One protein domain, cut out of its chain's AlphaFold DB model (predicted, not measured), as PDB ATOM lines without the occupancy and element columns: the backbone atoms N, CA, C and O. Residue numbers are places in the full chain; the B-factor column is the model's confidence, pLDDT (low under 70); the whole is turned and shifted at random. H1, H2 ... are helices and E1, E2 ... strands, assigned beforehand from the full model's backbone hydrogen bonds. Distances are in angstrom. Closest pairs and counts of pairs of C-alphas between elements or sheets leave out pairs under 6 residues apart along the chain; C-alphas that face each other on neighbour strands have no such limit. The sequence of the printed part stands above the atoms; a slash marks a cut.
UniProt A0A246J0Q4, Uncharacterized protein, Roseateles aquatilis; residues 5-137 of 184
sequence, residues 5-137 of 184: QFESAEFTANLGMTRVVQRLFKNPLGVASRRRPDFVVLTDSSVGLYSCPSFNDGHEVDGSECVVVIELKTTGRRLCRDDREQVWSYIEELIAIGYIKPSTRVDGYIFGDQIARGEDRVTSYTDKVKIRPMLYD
ATOM      1  N   GLN A   5     166.228 140.290 202.573       59.91
ATOM      2  CA  GLN A   5     167.480 140.611 203.256       59.91
ATOM      3  C   GLN A   5     168.737 140.432 202.386       59.91
ATOM      4  O   GLN A   5     169.791 140.942 202.741       59.91
ATOM      5  N   PHE A   6     168.640 139.711 201.264       67.62
ATOM      6  CA  PHE A   6     169.755 139.478 200.336       67.62
ATOM      7  C   PHE A   6     169.685 140.371 199.092       67.62
ATOM      8  O   PHE A   6     170.459 140.193 198.159       67.62
ATOM      9  N   GLU A   7     168.728 141.300 199.060       61.25
ATOM     10  CA  GLU A   7     168.533 142.270 197.976       61.25
ATOM     11  C   GLU A   7     169.119 143.647 198.332       61.25
ATOM     12  O   GLU A   7     169.016 144.578 197.538       61.25
ATOM     13  N   SER A   8     169.733 143.777 199.517       63.25
ATOM     14  CA  SER A   8     170.459 144.986 199.915       63.25
ATOM     15  C   SER A   8     171.630 145.240 198.965       63.25
ATOM     16  O   SER A   8     172.338 144.309 198.582       63.25
ATOM     17  N   ALA A   9     171.870 146.513 198.640       59.59
ATOM     18  CA  ALA A   9     173.029 146.943 197.854       59.59
ATOM     19  C   ALA A   9     174.367 146.580 198.524       59.59
ATOM     20  O   ALA A   9     175.387 146.465 197.852       59.59
ATOM     21  N   GLU A  10     174.354 146.376 199.840       61.09
ATOM     22  CA  GLU A  10     175.524 145.993 200.634       61.09
ATOM     23  C   GLU A  10     175.898 144.520 200.446       61.09
ATOM     24  O   GLU A  10     177.030 144.121 200.736       61.09
ATOM     25  N   PHE A  11     174.970 143.705 199.932       69.81
ATOM     26  CA  PHE A  11     175.212 142.295 199.675       69.81
ATOM     27  C   PHE A  11     176.115 142.146 198.454       69.81
ATOM     28  O   PHE A  11     175.681 142.147 197.302       69.81
ATOM     29  N   THR A  12     177.409 142.032 198.725       64.62
ATOM     30  CA  THR A  12     178.440 142.068 197.697       64.62
ATOM     31  C   THR A  12     179.142 140.721 197.627       64.62
ATOM     32  O   THR A  12     179.404 140.055 198.633       64.62
ATOM     33  N   ALA A  13     179.467 140.308 196.406       59.88
ATOM     34  CA  ALA A  13     180.440 139.254 196.177       59.88
ATOM     35  C   ALA A  13     181.822 139.764 196.622       59.88
ATOM     36  O   ALA A  13     182.393 140.652 195.989       59.88
ATOM     37  N   ASN A  14     182.339 139.263 197.745       56.34
ATOM     38  CA  ASN A  14     183.513 139.853 198.389       56.34
ATOM     39  C   ASN A  14     184.836 139.289 197.840       56.34
ATOM     40  O   ASN A  14     185.016 138.078 197.710       56.34
ATOM     41  N   LEU A  15     185.816 140.166 197.581       49.34
ATOM     42  CA  LEU A  15     187.117 139.796 196.993       49.34
ATOM     43  C   LEU A  15     187.967 138.849 197.867       49.34
ATOM     44  O   LEU A  15     188.778 138.089 197.325       49.34
ATOM     45  N   GLY A  16     187.767 138.835 199.193       52.34
ATOM     46  CA  GLY A  16     188.467 137.929 200.122       52.34
ATOM     47  C   GLY A  16     188.242 136.436 199.830       52.34
ATOM     48  O   GLY A  16     189.050 135.586 200.208       52.34
ATOM     49  N   MET A  17     187.189 136.124 199.075       60.31
ATOM     50  CA  MET A  17     186.737 134.771 198.756       60.31
ATOM     51  C   MET A  17     187.571 134.071 197.678       60.31
ATOM     52  O   MET A  17     187.536 132.848 197.590       60.31
ATOM     53  N   THR A  18     188.398 134.800 196.921       58.53
ATOM     54  CA  THR A  18     189.324 134.188 195.947       58.53
ATOM     55  C   THR A  18     190.255 133.177 196.629       58.53
ATOM     56  O   THR A  18     190.507 132.099 196.096       58.53
ATOM     57  N   ARG A  19     190.727 133.492 197.845       57.94
ATOM     58  CA  ARG A  19     191.585 132.595 198.639       57.94
ATOM     59  C   ARG A  19     190.818 131.406 199.218       57.94
ATOM     60  O   ARG A  19     191.410 130.343 199.371       57.94
ATOM     61  N   VAL A  20     189.531 131.584 199.527       60.66
ATOM     62  CA  VAL A  20     188.640 130.511 199.998       60.66
ATOM     63  C   VAL A  20     188.455 129.502 198.883       60.66
ATOM     64  O   VAL A  20     188.839 128.355 199.037       60.66
ATOM     65  N   VAL A  21     187.989 129.960 197.722       62.97
ATOM     66  CA  VAL A  21     187.794 129.137 196.524       62.97
ATOM     67  C   VAL A  21     189.070 128.375 196.155       62.97
ATOM     68  O   VAL A  21     189.026 127.176 195.892       62.97
ATOM     69  N   GLN A  22     190.235 129.023 196.216       63.31
ATOM     70  CA  GLN A  22     191.514 128.354 195.961       63.31
ATOM     71  C   GLN A  22     191.851 127.244 196.973       63.31
ATOM     72  O   GLN A  22     192.388 126.212 196.569       63.31
ATOM     73  N   ARG A  23     191.566 127.430 198.270       63.41
ATOM     74  CA  ARG A  23     191.829 126.412 199.309       63.41
ATOM     75  C   ARG A  23     190.846 125.250 199.233       63.41
ATOM     76  O   ARG A  23     191.267 124.097 199.271       63.41
ATOM     77  N   LEU A  24     189.578 125.587 199.066       63.28
ATOM     78  CA  LEU A  24     188.435 124.694 199.156       63.28
ATOM     79  C   LEU A  24     188.397 123.706 197.989       63.28
ATOM     80  O   LEU A  24     188.140 122.518 198.163       63.28
ATOM     81  N   PHE A  25     188.760 124.172 196.792       63.81
ATOM     82  CA  PHE A  25     188.738 123.329 195.600       63.81
ATOM     83  C   PHE A  25     190.048 122.600 195.308       63.81
ATOM     84  O   PHE A  25     190.048 121.777 194.399       63.81
ATOM     85  N   LYS A  26     191.139 122.855 196.056       57.62
ATOM     86  CA  LYS A  26     192.463 122.188 195.954       57.62
ATOM     87  C   LYS A  26     192.954 121.904 194.520       57.62
ATOM     88  O   LYS A  26     193.765 121.004 194.311       57.62
ATOM     89  N   ASN A  27     192.468 122.640 193.522       47.53
ATOM     90  CA  ASN A  27     192.632 122.286 192.122       47.53
ATOM     91  C   ASN A  27     192.948 123.543 191.300       47.53
ATOM     92  O   ASN A  27     192.088 124.416 191.167       47.53
ATOM     93  N   PRO A  28     194.152 123.637 190.711       43.47
ATOM     94  CA  PRO A  28     194.518 124.723 189.805       43.47
ATOM     95  C   PRO A  28     193.731 124.717 188.474       43.47
ATOM     96  O   PRO A  28     193.903 125.643 187.683       43.47
ATOM     97  N   LEU A  29     192.886 123.705 188.216       42.06
ATOM     98  CA  LEU A  29     192.116 123.527 186.972       42.06
ATOM     99  C   LEU A  29     190.619 123.847 187.082       42.06
ATOM    100  O   LEU A  29     189.950 123.928 186.052       42.06
ATOM    101  N   GLY A  30     190.078 124.039 188.289       48.97
ATOM    102  CA  GLY A  30     188.746 124.620 188.421       48.97
ATOM    103  C   GLY A  30     188.840 126.042 187.897       48.97
ATOM    104  O   GLY A  30     189.501 126.872 188.521       48.97
ATOM    105  N   VAL A  31     188.270 126.320 186.723       47.81
ATOM    106  CA  VAL A  31     188.270 127.667 186.149       47.81
ATOM    107  C   VAL A  31     187.336 128.513 187.010       47.81
ATOM    108  O   VAL A  31     186.199 128.784 186.639       47.81
ATOM    109  N   ALA A  32     187.806 128.918 188.194       50.03
ATOM    110  CA  ALA A  32     187.248 130.045 188.907       50.03
ATOM    111  C   ALA A  32     187.228 131.167 187.876       50.03
ATOM    112  O   ALA A  32     188.273 131.517 187.309       50.03
ATOM    113  N   SER A  33     186.032 131.640 187.532       47.28
ATOM    114  CA  SER A  33     185.900 132.683 186.531       47.28
ATOM    115  C   SER A  33     186.793 133.832 186.976       47.28
ATOM    116  O   SER A  33     186.543 134.451 188.006       47.28
ATOM    117  N   ARG A  34     187.853 134.139 186.216       47.31
ATOM    118  CA  ARG A  34     188.753 135.262 186.548       47.31
ATOM    119  C   ARG A  34     187.996 136.597 186.619       47.31
ATOM    120  O   ARG A  34     188.531 137.568 187.135       47.31
ATOM    121  N   ARG A  35     186.761 136.637 186.094       43.72
ATOM    122  CA  ARG A  35     185.829 137.771 186.137       43.72
ATOM    123  C   ARG A  35     184.838 137.725 187.318       43.72
ATOM    124  O   ARG A  35     184.264 138.762 187.616       43.72
ATOM    125  N   ARG A  36     184.632 136.565 187.962       53.19
ATOM    126  CA  ARG A  36     183.775 136.340 189.149       53.19
ATOM    127  C   ARG A  36     184.298 135.152 189.983       53.19
ATOM    128  O   ARG A  36     183.801 134.034 189.847       53.19
ATOM    129  N   PRO A  37     185.349 135.354 190.794       54.28
ATOM    130  CA  PRO A  37     185.953 134.297 191.610       54.28
ATOM    131  C   PRO A  37     185.084 133.878 192.812       54.28
ATOM    132  O   PRO A  37     185.421 132.924 193.496       54.28
ATOM    133  N   ASP A  38     183.982 134.585 193.062       60.81
ATOM    134  CA  ASP A  38     182.897 134.313 194.015       60.81
ATOM    135  C   ASP A  38     181.947 133.188 193.590       60.81
ATOM    136  O   ASP A  38     181.159 132.691 194.400       60.81
ATOM    137  N   PHE A  39     182.015 132.814 192.315       68.12
ATOM    138  CA  PHE A  39     181.160 131.823 191.695       68.12
ATOM    139  C   PHE A  39     182.027 130.755 191.029       68.12
ATOM    140  O   PHE A  39     182.775 131.026 190.084       68.12
ATOM    141  N   VAL A  40     181.944 129.532 191.537       70.50
ATOM    142  CA  VAL A  40     182.770 128.406 191.104       70.50
ATOM    143  C   VAL A  40     181.900 127.405 190.381       70.50
ATOM    144  O   VAL A  40     180.902 126.944 190.922       70.50
ATOM    145  N   VAL A  41     182.295 127.049 189.164       70.81
ATOM    146  CA  VAL A  41     181.645 125.985 188.402       70.81
ATOM    147  C   VAL A  41     182.438 124.701 188.610       70.81
ATOM    148  O   VAL A  41     183.624 124.634 188.284       70.81
ATOM    149  N   LEU A  42     181.777 123.698 189.171       73.69
ATOM    150  CA  LEU A  42     182.259 122.329 189.294       73.69
ATOM    151  C   LEU A  42     181.663 121.487 188.166       73.69
ATOM    152  O   LEU A  42     180.750 121.912 187.459       73.69
ATOM    153  N   THR A  43     182.182 120.276 187.987       76.25
ATOM    154  CA  THR A  43     181.710 119.356 186.940       76.25
ATOM    155  C   THR A  43     180.213 119.066 187.059       76.25
ATOM    156  O   THR A  43     179.527 118.852 186.063       76.25
ATOM    157  N   ASP A  44     179.708 119.042 188.286       78.44
ATOM    158  CA  ASP A  44     178.385 118.551 188.630       78.44
ATOM    159  C   ASP A  44     177.563 119.575 189.435       78.44
ATOM    160  O   ASP A  44     176.386 119.347 189.734       78.44
ATOM    161  N   SER A  45     178.135 120.730 189.763       79.06
ATOM    162  CA  SER A  45     177.423 121.791 190.464       79.06
ATOM    163  C   SER A  45     178.040 123.165 190.244       79.06
ATOM    164  O   SER A  45     179.040 123.334 189.550       79.06
ATOM    165  N   SER A  46     177.413 124.195 190.792       83.12
ATOM    166  CA  SER A  46     177.995 125.528 190.874       83.12
ATOM    167  C   SER A  46     177.798 126.101 192.264       83.12
ATOM    168  O   SER A  46     176.704 126.016 192.818       83.12
ATOM    169  N   VAL A  47     178.849 126.713 192.800       83.00
ATOM    170  CA  VAL A  47     178.880 127.265 194.152       83.00
ATOM    171  C   VAL A  47     178.980 128.777 194.074       83.00
ATOM    172  O   VAL A  47     179.896 129.302 193.445       83.00
ATOM    173  N   GLY A  48     178.059 129.487 194.715       81.69
ATOM    174  CA  GLY A  48     178.098 130.936 194.878       81.69
ATOM    175  C   GLY A  48     178.228 131.316 196.345       81.69
ATOM    176  O   GLY A  48     177.467 130.832 197.181       81.69
ATOM    177  N   LEU A  49     179.162 132.207 196.656       79.88
ATOM    178  CA  LEU A  49     179.335 132.773 197.992       79.88
ATOM    179  C   LEU A  49     179.009 134.266 197.956       79.88
ATOM    180  O   LEU A  49     179.389 134.975 197.030       79.88
ATOM    181  N   TYR A  50     178.293 134.753 198.959       83.00
ATOM    182  CA  TYR A  50     177.870 136.150 199.037       83.00
ATOM    183  C   TYR A  50     177.912 136.620 200.486       83.00
ATOM    184  O   TYR A  50     177.719 135.816 201.397       83.00
ATOM    185  N   SER A  51     178.145 137.910 200.724       83.69
ATOM    186  CA  SER A  51     178.204 138.422 202.095       83.69
ATOM    187  C   SER A  51     177.803 139.883 202.225       83.69
ATOM    188  O   SER A  51     178.027 140.677 201.316       83.69
ATOM    189  N   CYS A  52     177.297 140.228 203.403       84.25
ATOM    190  CA  CYS A  52     177.156 141.591 203.894       84.25
ATOM    191  C   CYS A  52     178.304 141.871 204.878       84.25
ATOM    192  O   CYS A  52     178.460 141.082 205.821       84.25
ATOM    193  N   PRO A  53     179.119 142.923 204.680       82.81
ATOM    194  CA  PRO A  53     180.193 143.264 205.610       82.81
ATOM    195  C   PRO A  53     179.626 143.677 206.974       82.81
ATOM    196  O   PRO A  53     178.547 144.254 207.048       82.81
ATOM    197  N   SER A  54     180.355 143.384 208.049       84.25
ATOM    198  CA  SER A  54     180.123 143.990 209.370       84.25
ATOM    199  C   SER A  54     181.132 145.103 209.616       84.25
ATOM    200  O   SER A  54     182.223 145.075 209.048       84.25
ATOM    201  N   PHE A  55     180.794 146.057 210.481       83.56
ATOM    202  CA  PHE A  55     181.660 147.184 210.827       83.56
ATOM    203  C   PHE A  55     181.924 147.223 212.333       83.56
ATOM    204  O   PHE A  55     181.040 146.882 213.122       83.56
ATOM    205  N   ASN A  56     183.136 147.611 212.724       85.38
ATOM    206  CA  ASN A  56     183.495 147.838 214.126       85.38
ATOM    207  C   ASN A  56     183.124 149.265 214.584       85.38
ATOM    208  O   ASN A  56     182.663 150.085 213.790       85.38
ATOM    209  N   ASP A  57     183.372 149.578 215.860       86.88
ATOM    210  CA  ASP A  57     183.112 150.906 216.448       86.88
ATOM    211  C   ASP A  57     183.906 152.040 215.769       86.88
ATOM    212  O   ASP A  57     183.525 153.206 215.846       86.88
ATOM    213  N   GLY A  58     185.003 151.705 215.082       87.81
ATOM    214  CA  GLY A  58     185.795 152.629 214.269       87.81
ATOM    215  C   GLY A  58     185.267 152.823 212.844       87.81
ATOM    216  O   GLY A  58     185.926 153.488 212.051       87.81
ATOM    217  N   HIS A  59     184.107 152.247 212.506       81.94
ATOM    218  CA  HIS A  59     183.522 152.218 211.160       81.94
ATOM    219  C   HIS A  59     184.388 151.519 210.097       81.94
ATOM    220  O   HIS A  59     184.186 151.710 208.895       81.94
ATOM    221  N   GLU A  60     185.327 150.671 210.512       81.62
ATOM    222  CA  GLU A  60     186.116 149.836 209.609       81.62
ATOM    223  C   GLU A  60     185.432 148.484 209.390       81.62
ATOM    224  O   GLU A  60     184.755 147.964 210.279       81.62
ATOM    225  N   VAL A  61     185.622 147.898 208.204       79.94
ATOM    226  CA  VAL A  61     185.086 146.568 207.886       79.94
ATOM    227  C   VAL A  61     185.747 145.528 208.785       79.94
ATOM    228  O   VAL A  61     186.954 145.306 208.716       79.94
ATOM    229  N   ASP A  62     184.934 144.844 209.581       80.00
ATOM    230  CA  ASP A  62     185.360 143.864 210.569       80.00
ATOM    231  C   ASP A  62     184.604 142.535 210.409       80.00
ATOM    232  O   ASP A  62     183.841 142.095 211.275       80.00
ATOM    233  N   GLY A  63     184.833 141.862 209.279       78.94
ATOM    234  CA  GLY A  63     184.242 140.562 208.950       78.94
ATOM    235  C   GLY A  63     182.940 140.668 208.155       78.94
ATOM    236  O   GLY A  63     182.750 141.599 207.371       78.94
ATOM    237  N   SER A  64     182.063 139.676 208.325       84.88
ATOM    238  CA  SER A  64     180.740 139.650 207.691       84.88
ATOM    239  C   SER A  64     179.630 139.624 208.737       84.88
ATOM    240  O   SER A  64     179.633 138.777 209.631       84.88
ATOM    241  N   GLU A  65     178.632 140.487 208.580       88.12
ATOM    242  CA  GLU A  65     177.382 140.412 209.338       88.12
ATOM    243  C   GLU A  65     176.578 139.184 208.898       88.12
ATOM    244  O   GLU A  65     176.039 138.432 209.717       88.12
ATOM    245  N   CYS A  66     176.535 138.948 207.585       88.19
ATOM    246  CA  CYS A  66     175.797 137.845 206.996       88.19
ATOM    247  C   CYS A  66     176.566 137.224 205.831       88.19
ATOM    248  O   CYS A  66     177.128 137.940 205.010       88.19
ATOM    249  N   VAL A  67     176.563 135.895 205.739       87.81
ATOM    250  CA  VAL A  67     177.126 135.123 204.627       87.81
ATOM    251  C   VAL A  67     176.049 134.206 204.058       87.81
ATOM    252  O   VAL A  67     175.302 133.569 204.797       87.81
ATOM    253  N   VAL A  68     175.975 134.125 202.736       88.75
ATOM    254  CA  VAL A  68     175.103 133.206 202.009       88.75
ATOM    255  C   VAL A  68     175.954 132.283 201.161       88.75
ATOM    256  O   VAL A  68     176.813 132.735 200.405       88.75
ATOM    257  N   VAL A  69     175.674 130.990 201.274       88.31
ATOM    258  CA  VAL A  69     176.299 129.940 200.468       88.31
ATOM    259  C   VAL A  69     175.223 129.321 199.594       88.31
ATOM    260  O   VAL A  69     174.178 128.916 200.096       88.31
ATOM    261  N   ILE A  70     175.453 129.262 198.290       88.62
ATOM    262  CA  ILE A  70     174.518 128.707 197.315       88.62
ATOM    263  C   ILE A  70     175.208 127.568 196.585       88.62
ATOM    264  O   ILE A  70     176.184 127.804 195.890       88.62
ATOM    265  N   GLU A  71     174.659 126.368 196.688       88.25
ATOM    266  CA  GLU A  71     175.050 125.193 195.915       88.25
ATOM    267  C   GLU A  71     173.944 124.880 194.899       88.25
ATOM    268  O   GLU A  71     172.808 124.600 195.277       88.25
ATOM    269  N   LEU A  72     174.254 124.937 193.604       89.44
ATOM    270  CA  LEU A  72     173.342 124.625 192.498       89.44
ATOM    271  C   LEU A  72     173.750 123.292 191.869       89.44
ATOM    272  O   LEU A  72     174.789 123.222 191.217       89.44
ATOM    273  N   LYS A  73     172.958 122.229 192.029       89.69
ATOM    274  CA  LYS A  73     173.257 120.910 191.446       89.69
ATOM    275  C   LYS A  73     172.834 120.797 189.986       89.69
ATOM    276  O   LYS A  73     171.775 121.264 189.592       89.69
ATOM    277  N   THR A  74     173.601 120.098 189.161       86.25
ATOM    278  CA  THR A  74     173.123 119.737 187.820       86.25
ATOM    279  C   THR A  74     171.799 118.964 187.870       86.25
ATOM    280  O   THR A  74     171.471 118.299 188.858       86.25
ATOM    281  N   THR A  75     171.026 119.066 186.789       82.06
ATOM    282  CA  THR A  75     169.727 118.401 186.648       82.06
ATOM    283  C   THR A  75     169.850 116.877 186.734       82.06
ATOM    284  O   THR A  75     170.875 116.300 186.369       82.06
ATOM    285  N   GLY A  76     168.785 116.206 187.159       81.00
ATOM    286  CA  GLY A  76     168.687 114.752 187.262       81.00
ATOM    287  C   GLY A  76     169.244 114.168 188.560       81.00
ATOM    288  O   GLY A  76     169.249 112.947 188.717       81.00
ATOM    289  N   ARG A  77     169.691 115.004 189.508       79.62
ATOM    290  CA  ARG A  77     170.191 114.562 190.817       79.62
ATOM    291  C   ARG A  77     169.231 114.908 191.948       79.62
ATOM    292  O   ARG A  77     168.606 115.969 191.959       79.62
ATOM    293  N   ARG A  78     169.114 113.986 192.907       88.56
ATOM    294  CA  ARG A  78     168.356 114.209 194.143       88.56
ATOM    295  C   ARG A  78     169.290 114.762 195.201       88.56
ATOM    296  O   ARG A  78     170.345 114.178 195.416       88.56
ATOM    297  N   LEU A  79     168.851 115.812 195.883       91.62
ATOM    298  CA  LEU A  79     169.554 116.358 197.031       91.62
ATOM    299  C   LEU A  79     169.614 115.319 198.144       91.62
ATOM    300  O   LEU A  79     168.577 114.772 198.535       91.62
ATOM    301  N   CYS A  80     170.813 115.061 198.646       91.75
ATOM    302  CA  CYS A  80     171.056 114.111 199.720       91.75
ATOM    303  C   CYS A  80     171.852 114.743 200.871       91.75
ATOM    304  O   CYS A  80     172.180 115.932 200.875       91.75
ATOM    305  N   ARG A  81     172.158 113.919 201.875       91.69
ATOM    306  CA  ARG A  81     172.997 114.294 203.015       91.69
ATOM    307  C   ARG A  81     174.368 114.824 202.586       91.69
ATOM    308  O   ARG A  81     174.803 115.821 203.155       91.69
ATOM    309  N   ASP A  82     175.002 114.196 201.601       90.19
ATOM    310  CA  ASP A  82     176.357 114.549 201.160       90.19
ATOM    311  C   ASP A  82     176.406 115.981 200.617       90.19
ATOM    312  O   ASP A  82     177.351 116.717 200.883       90.19
ATOM    313  N   ASP A  83     175.345 116.429 199.938       90.50
ATOM    314  CA  ASP A  83     175.253 117.801 199.427       90.50
ATOM    315  C   ASP A  83     175.191 118.828 200.563       90.50
ATOM    316  O   ASP A  83     175.749 119.924 200.473       90.50
ATOM    317  N   ARG A  84     174.530 118.471 201.667       91.31
ATOM    318  CA  ARG A  84     174.505 119.297 202.876       91.31
ATOM    319  C   ARG A  84     175.857 119.322 203.565       91.31
ATOM    320  O   ARG A  84     176.291 120.390 203.988       91.31
ATOM    321  N   GLU A  85     176.498 118.170 203.695       90.06
ATOM    322  CA  GLU A  85     177.825 118.062 204.300       90.06
ATOM    323  C   GLU A  85     178.872 118.816 203.467       90.06
ATOM    324  O   GLU A  85     179.733 119.490 204.029       90.06
ATOM    325  N   GLN A  86     178.719 118.837 202.141       85.94
ATOM    326  CA  GLN A  86     179.527 119.657 201.246       85.94
ATOM    327  C   GLN A  86     179.366 121.156 201.550       85.94
ATOM    328  O   GLN A  86     180.360 121.832 201.809       85.94
ATOM    329  N   VAL A  87     178.137 121.682 201.621       88.81
ATOM    330  CA  VAL A  87     177.917 123.094 201.995       88.81
ATOM    331  C   VAL A  87     178.444 123.405 203.397       88.81
ATOM    332  O   VAL A  87     179.005 124.478 203.619       88.81
ATOM    333  N   TRP A  88     178.300 122.478 204.344       91.12
ATOM    334  CA  TRP A  88     178.854 122.642 205.685       91.12
ATOM    335  C   TRP A  88     180.383 122.744 205.670       91.12
ATOM    336  O   TRP A  88     180.919 123.661 206.286       91.12
ATOM    337  N   SER A  89     181.078 121.904 204.897       86.88
ATOM    338  CA  SER A  89     182.541 121.987 204.776       86.88
ATOM    339  C   SER A  89     183.006 123.348 204.246       86.88
ATOM    340  O   SER A  89     183.999 123.897 204.719       86.88
ATOM    341  N   TYR A  90     182.234 123.964 203.342       84.62
ATOM    342  CA  TYR A  90     182.534 125.309 202.851       84.62
ATOM    343  C   TYR A  90     182.447 126.358 203.960       84.62
ATOM    344  O   TYR A  90     183.259 127.283 204.029       84.62
ATOM    345  N   ILE A  91     181.466 126.207 204.849       87.12
ATOM    346  CA  ILE A  91     181.269 127.088 205.999       87.12
ATOM    347  C   ILE A  91     182.384 126.883 207.031       87.12
ATOM    348  O   ILE A  91     182.918 127.867 207.538       87.12
ATOM    349  N   GLU A  92     182.783 125.640 207.311       87.19
ATOM    350  CA  GLU A  92     183.894 125.338 208.224       87.19
ATOM    351  C   GLU A  92     185.208 125.969 207.758       87.19
ATOM    352  O   GLU A  92     185.932 126.554 208.564       87.19
ATOM    353  N   GLU A  93     185.496 125.936 206.457       82.31
ATOM    354  CA  GLU A  93     186.677 126.606 205.915       82.31
ATOM    355  C   GLU A  93     186.613 128.129 206.079       82.31
ATOM    356  O   GLU A  93     187.602 128.758 206.461       82.31
ATOM    357  N   LEU A  94     185.446 128.732 205.840       81.81
ATOM    358  CA  LEU A  94     185.232 130.166 206.040       81.81
ATOM    359  C   LEU A  94     185.394 130.583 207.511       81.81
ATOM    360  O   LEU A  94     185.910 131.671 207.789       81.81
ATOM    361  N   ILE A  95     185.003 129.719 208.450       85.94
ATOM    362  CA  ILE A  95     185.256 129.894 209.886       85.94
ATOM    363  C   ILE A  95     186.759 129.790 210.171       85.94
ATOM    364  O   ILE A  95     187.325 130.663 210.826       85.94
ATOM    365  N   ALA A  96     187.433 128.768 209.636       83.94
ATOM    366  CA  ALA A  96     188.850 128.509 209.887       83.94
ATOM    367  C   ALA A  96     189.772 129.648 209.423       83.94
ATOM    368  O   ALA A  96     190.823 129.880 210.021       83.94
ATOM    369  N   ILE A  97     189.393 130.381 208.372       77.56
ATOM    370  CA  ILE A  97     190.154 131.547 207.897       77.56
ATOM    371  C   ILE A  97     189.771 132.867 208.581       77.56
ATOM    372  O   ILE A  97     190.321 133.908 208.223       77.56
ATOM    373  N   GLY A  98     188.824 132.840 209.525       79.44
ATOM    374  CA  GLY A  98     188.349 134.011 210.264       79.44
ATOM    375  C   GLY A  98     187.359 134.900 209.507       79.44
ATOM    376  O   GLY A  98     187.086 136.013 209.949       79.44
ATOM    377  N   TYR A  99     186.820 134.439 208.373       79.56
ATOM    378  CA  TYR A  99     185.851 135.208 207.585       79.56
ATOM    379  C   TYR A  99     184.447 135.179 208.206       79.56
ATOM    380  O   TYR A  99     183.726 136.177 208.173       79.56
ATOM    381  N   ILE A 100     184.074 134.040 208.798       86.44
ATOM    382  CA  ILE A 100     182.853 133.870 209.593       86.44
ATOM    383  C   ILE A 100     183.228 133.923 211.072       86.44
ATOM    384  O   ILE A 100     184.046 133.135 211.545       86.44
ATOM    385  N   LYS A 101     182.597 134.840 211.807       88.31
ATOM    386  CA  LYS A 101     182.721 134.976 213.262       88.31
ATOM    387  C   LYS A 101     181.513 134.344 213.962       88.31
ATOM    388  O   LYS A 101     180.484 134.139 213.320       88.31
ATOM    389  N   PRO A 102     181.564 134.103 215.285       87.69
ATOM    390  CA  PRO A 102     180.411 133.590 216.034       87.69
ATOM    391  C   PRO A 102     179.143 134.453 215.919       87.69
ATOM    392  O   PRO A 102     178.033 133.944 216.036       87.69
ATOM    393  N   SER A 103     179.295 135.759 215.678       88.44
ATOM    394  CA  SER A 103     178.183 136.693 215.473       88.44
ATOM    395  C   SER A 103     177.593 136.659 214.057       88.44
ATOM    396  O   SER A 103     176.455 137.097 213.873       88.44
ATOM    397  N   THR A 104     178.328 136.138 213.070       89.75
ATOM    398  CA  THR A 104     177.949 136.139 211.652       89.75
ATOM    399  C   THR A 104     176.769 135.203 211.397       89.75
ATOM    400  O   THR A 104     176.827 134.013 211.705       89.75
ATOM    401  N   ARG A 105     175.705 135.709 210.765       91.88
ATOM    402  CA  ARG A 105     174.588 134.875 210.295       91.88
ATOM    403  C   ARG A 105     174.965 134.170 208.996       91.88
ATOM    404  O   ARG A 105     175.354 134.833 208.040       91.88
ATOM    405  N   VAL A 106     174.771 132.856 208.918       91.94
ATOM    406  CA  VAL A 106     175.088 132.070 207.719       91.94
ATOM    407  C   VAL A 106     173.849 131.343 207.208       91.94
ATOM    408  O   VAL A 106     173.251 130.529 207.914       91.94
ATOM    409  N   ASP A 107     173.492 131.611 205.957       92.81
ATOM    410  CA  ASP A 107     172.380 130.972 205.262       92.81
ATOM    411  C   ASP A 107     172.902 130.172 204.057       92.81
ATOM    412  O   ASP A 107     173.227 130.718 203.005       92.81
ATOM    413  N   GLY A 108     172.980 128.852 204.217       92.38
ATOM    414  CA  GLY A 108     173.292 127.905 203.152       92.38
ATOM    415  C   GLY A 108     172.035 127.459 202.409       92.38
ATOM    416  O   GLY A 108     171.018 127.137 203.030       92.38
ATOM    417  N   TYR A 109     172.106 127.393 201.087       92.38
ATOM    418  CA  TYR A 109     171.044 126.903 200.221       92.38
ATOM    419  C   TYR A 109     171.589 125.872 199.245       92.38
ATOM    420  O   TYR A 109     172.600 126.110 198.595       92.38
ATOM    421  N   ILE A 110     170.884 124.752 199.123       92.88
ATOM    422  CA  ILE A 110     171.202 123.691 198.168       92.88
ATOM    423  C   ILE A 110     170.018 123.568 197.229       92.88
ATOM    424  O   ILE A 110     168.888 123.400 197.692       92.88
ATOM    425  N   PHE A 111     170.269 123.641 195.929       92.00
ATOM    426  CA  PHE A 111     169.238 123.569 194.910       92.00
ATOM    427  C   PHE A 111     169.405 122.351 194.019       92.00
ATOM    428  O   PHE A 111     170.507 122.047 193.567       92.00
ATOM    429  N   GLY A 112     168.292 121.668 193.770       91.75
ATOM    430  CA  GLY A 112     168.230 120.486 192.920       91.75
ATOM    431  C   GLY A 112     166.820 120.236 192.392       91.75
ATOM    432  O   GLY A 112     165.868 120.930 192.756       91.75
ATOM    433  N   ASP A 113     166.688 119.220 191.543       90.94
ATOM    434  CA  ASP A 113     165.406 118.851 190.922       90.94
ATOM    435  C   ASP A 113     164.498 118.073 191.876       90.94
ATOM    436  O   ASP A 113     163.276 118.079 191.752       90.94
ATOM    437  N   GLN A 114     165.098 117.346 192.815       91.44
ATOM    438  CA  GLN A 114     164.402 116.457 193.737       91.44
ATOM    439  C   GLN A 114     165.113 116.462 195.084       91.44
ATOM    440  O   GLN A 114     166.315 116.696 195.150       91.44
ATOM    441  N   ILE A 115     164.391 116.135 196.153       91.44
ATOM    442  CA  ILE A 115     164.964 115.963 197.491       91.44
ATOM    443  C   ILE A 115     164.796 114.499 197.902       91.44
ATOM    444  O   ILE A 115     163.723 113.917 197.725       91.44
ATOM    445  N   ALA A 116     165.864 113.881 198.407       91.50
ATOM    446  CA  ALA A 116     165.800 112.537 198.959       91.50
ATOM    447  C   ALA A 116     164.889 112.494 200.196       91.50
ATOM    448  O   ALA A 116     164.705 113.477 200.914       91.50
ATOM    449  N   ARG A 117     164.295 111.330 200.466       90.19
ATOM    450  CA  ARG A 117     163.358 111.175 201.582       90.19
ATOM    451  C   ARG A 117     164.043 111.515 202.913       90.19
ATOM    452  O   ARG A 117     165.020 110.869 203.273       90.19
ATOM    453  N   GLY A 118     163.485 112.475 203.651       88.31
ATOM    454  CA  GLY A 118     164.006 112.920 204.948       88.31
ATOM    455  C   GLY A 118     165.108 113.984 204.869       88.31
ATOM    456  O   GLY A 118     165.542 114.469 205.912       88.31
ATOM    457  N   GLU A 119     165.524 114.375 203.661       89.56
ATOM    458  CA  GLU A 119     166.518 115.429 203.421       89.56
ATOM    459  C   GLU A 119     165.868 116.773 203.053       89.56
ATOM    460  O   GLU A 119     166.518 117.647 202.504       89.56
ATOM    461  N   ASP A 120     164.581 116.962 203.343       87.44
ATOM    462  CA  ASP A 120     163.822 118.206 203.134       87.44
ATOM    463  C   ASP A 120     163.921 119.181 204.316       87.44
ATOM    464  O   ASP A 120     163.474 120.328 204.248       87.44
ATOM    465  N   ARG A 121     164.521 118.736 205.422       89.31
ATOM    466  CA  ARG A 121     164.593 119.500 206.668       89.31
ATOM    467  C   ARG A 121     165.720 120.524 206.625       89.31
ATOM    468  O   ARG A 121     166.826 120.255 206.165       89.31
ATOM    469  N   VAL A 122     165.455 121.688 207.215       91.62
ATOM    470  CA  VAL A 122     166.496 122.679 207.506       91.62
ATOM    471  C   VAL A 122     167.424 122.122 208.578       91.62
ATOM    472  O   VAL A 122     166.971 121.735 209.655       91.62
ATOM    473  N   THR A 123     168.723 122.126 208.306       92.31
ATOM    474  CA  THR A 123     169.739 121.737 209.285       92.31
ATOM    475  C   THR A 123     170.348 122.985 209.903       92.31
ATOM    476  O   THR A 123     170.779 123.884 209.185       92.31
ATOM    477  N   SER A 124     170.355 123.052 211.233       92.44
ATOM    478  CA  SER A 124     171.011 124.126 211.984       92.44
ATOM    479  C   SER A 124     172.219 123.544 212.708       92.44
ATOM    480  O   SER A 124     172.068 122.557 213.423       92.44
ATOM    481  N   TYR A 125     173.395 124.132 212.497       88.50
ATOM    482  CA  TYR A 125     174.636 123.733 213.181       88.50
ATOM    483  C   TYR A 125     174.885 124.605 214.415       88.50
ATOM    484  O   TYR A 125     175.381 124.131 215.432       88.50
ATOM    485  N   THR A 126     174.467 125.868 214.340       88.00
ATOM    486  CA  THR A 126     174.397 126.815 215.456       88.00
ATOM    487  C   THR A 126     173.083 127.598 215.368       88.00
ATOM    488  O   THR A 126     172.285 127.398 214.448       88.00
ATOM    489  N   ASP A 127     172.841 128.517 216.300       88.75
ATOM    490  CA  ASP A 127     171.734 129.476 216.226       88.75
ATOM    491  C   ASP A 127     171.829 130.398 214.991       88.75
ATOM    492  O   ASP A 127     170.806 130.847 214.460       88.75
ATOM    493  N   LYS A 128     173.054 130.638 214.504       91.25
ATOM    494  CA  LYS A 128     173.360 131.530 213.380       91.25
ATOM    495  C   LYS A 128     173.548 130.832 212.037       91.25
ATOM    496  O   LYS A 128     173.415 131.512 211.020       91.25
ATOM    497  N   VAL A 129     173.832 129.528 212.007       94.25
ATOM    498  CA  VAL A 129     174.116 128.788 210.764       94.25
ATOM    499  C   VAL A 129     172.984 127.834 210.402       94.25
ATOM    500  O   VAL A 129     172.708 126.879 211.133       94.25
ATOM    501  N   LYS A 130     172.366 128.058 209.236       95.31
ATOM    502  CA  LYS A 130     171.258 127.245 208.715       95.31
ATOM    503  C   LYS A 130     171.513 126.831 207.273       95.31
ATOM    504  O   LYS A 130     171.776 127.686 206.437       95.31
ATOM    505  N   ILE A 131     171.349 125.546 206.966       94.94
ATOM    506  CA  ILE A 131     171.437 124.994 205.608       94.94
ATOM    507  C   ILE A 131     170.061 124.485 205.180       94.94
ATOM    508  O   ILE A 131     169.414 123.727 205.908       94.94
ATOM    509  N   ARG A 132     169.594 124.932 204.009       94.31
ATOM    510  CA  ARG A 132     168.251 124.658 203.486       94.31
ATOM    511  C   ARG A 132     168.315 123.983 202.115       94.31
ATOM    512  O   ARG A 132     168.747 124.623 201.155       94.31
ATOM    513  N   PRO A 133     167.833 122.742 201.997       93.56
ATOM    514  CA  PRO A 133     167.589 122.122 200.706       93.56
ATOM    515  C   PRO A 133     166.321 122.716 200.085       93.56
ATOM    516  O   PRO A 133     165.330 122.982 200.768       93.56
ATOM    517  N   MET A 134     166.360 122.976 198.784       91.81
ATOM    518  CA  MET A 134     165.289 123.632 198.050       91.81
ATOM    519  C   MET A 134     165.216 123.117 196.613       91.81
ATOM    520  O   MET A 134     166.221 122.813 195.984       91.81
ATOM    521  N   LEU A 135     164.004 123.060 196.070       92.00
ATOM    522  CA  LEU A 135     163.797 122.737 194.660       92.00
ATOM    523  C   LEU A 135     163.976 123.968 193.771       92.00
ATOM    524  O   LEU A 135     163.655 125.086 194.195       92.00
ATOM    525  N   TYR A 136     164.403 123.759 192.524       88.56
ATOM    526  CA  TYR A 136     164.459 124.824 191.516       88.56
ATOM    527  C   TYR A 136     163.122 125.525 191.326       88.56
ATOM    528  O   TYR A 136     163.063 126.756 191.365       88.56
ATOM    529  N   ASP A 137     162.043 124.751 191.238       87.31
ATOM    530  CA  ASP A 137     160.683 125.270 191.096       87.31
ATOM    531  C   ASP A 137     160.332 126.270 192.200       87.31
ATOM    532  O   ASP A 137     159.687 127.287 191.950       87.31
TER     533      ASP A 137
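Overview. This is residues 5 to 137 of the 184 residues of an uncharacterized protein of Roseateles aquatilis (UniProt A0A246J0Q4). A twisted sheet of five strands has the long helix H2 and the short helix H1 over one face, making two layers; the E2 and E3 hairpin reaches one end of the longest axis. The 133 printed residues include two named helices and five named strands, H1 E1 E2 E3 H2 E4 E5 along the chain; the mixed sheet has the order E1 E2 E3 E4 E5. The class is mixed, helices and strands, with 66 residues, under half, in named elements. The whole is compact, radius of gyration of the C-alphas 14.9 A, spans 49 by 35 by 27 A.

Arrangement. Start at H1, residues 17 to 24, on the sheet at a height over the sheet of 9.6 A, over E1, residues 39 to 41; their closest C-alphas, Val 21 and Val 40, are 7.4 A apart. E1, E2, residues 45 to 55, and E3, residues 61 to 73, form a meander, two hairpins of antiparallel neighbours; find N 40 and O 47 at 2.8 A, N 50 and O 68 at 2.9 A. Next, E3, H2, residues 81 to 96, and E4, residues 105 to 112, form a strand-helix-strand unit, parallel neighbour strands with a helix between, its crossover right-handed; N 69 and O 107 are 3.0 A apart. H2, on the same face as H1 at a height over the sheet of 9.3 A, comes closest to E4 at the C-alphas of Val 87 and Gly 108, 6.8 A. With residues 90 to 94 alone it touches H1, closest C-alphas Val 20 and Leu 94, 6.9 A, at a steep tilt of 59 degrees, opposite ways. E5, residues 129 to 135, is parallel to E4, with N 132 and O 108 at 2.8 A. In H1 and H2 every O i to N i+4 pair is within hydrogen-bond range.

Along the chain. Find C-alpha 17 at (186.737, 134.771, 198.756), where H1 begins, 10.2 A long. E1 spans 6.7 A, E2 32.8 A and E3 32.7 A, bending by 55 degrees at residue 65. H2 spans 22.4 A, E4 23.4 A and E5 20.1 A, ending at C-alpha 135, (163.797, 122.737, 194.660).

Size, cuts and confidence. The C-alphas farthest apart, Gly 58 and Gly 76, are 49.6 A apart. The printed part has no cut; the links H1 to E1 and E4 to E5 are long. Look for pLDDT under 70 at residues 5 to 39.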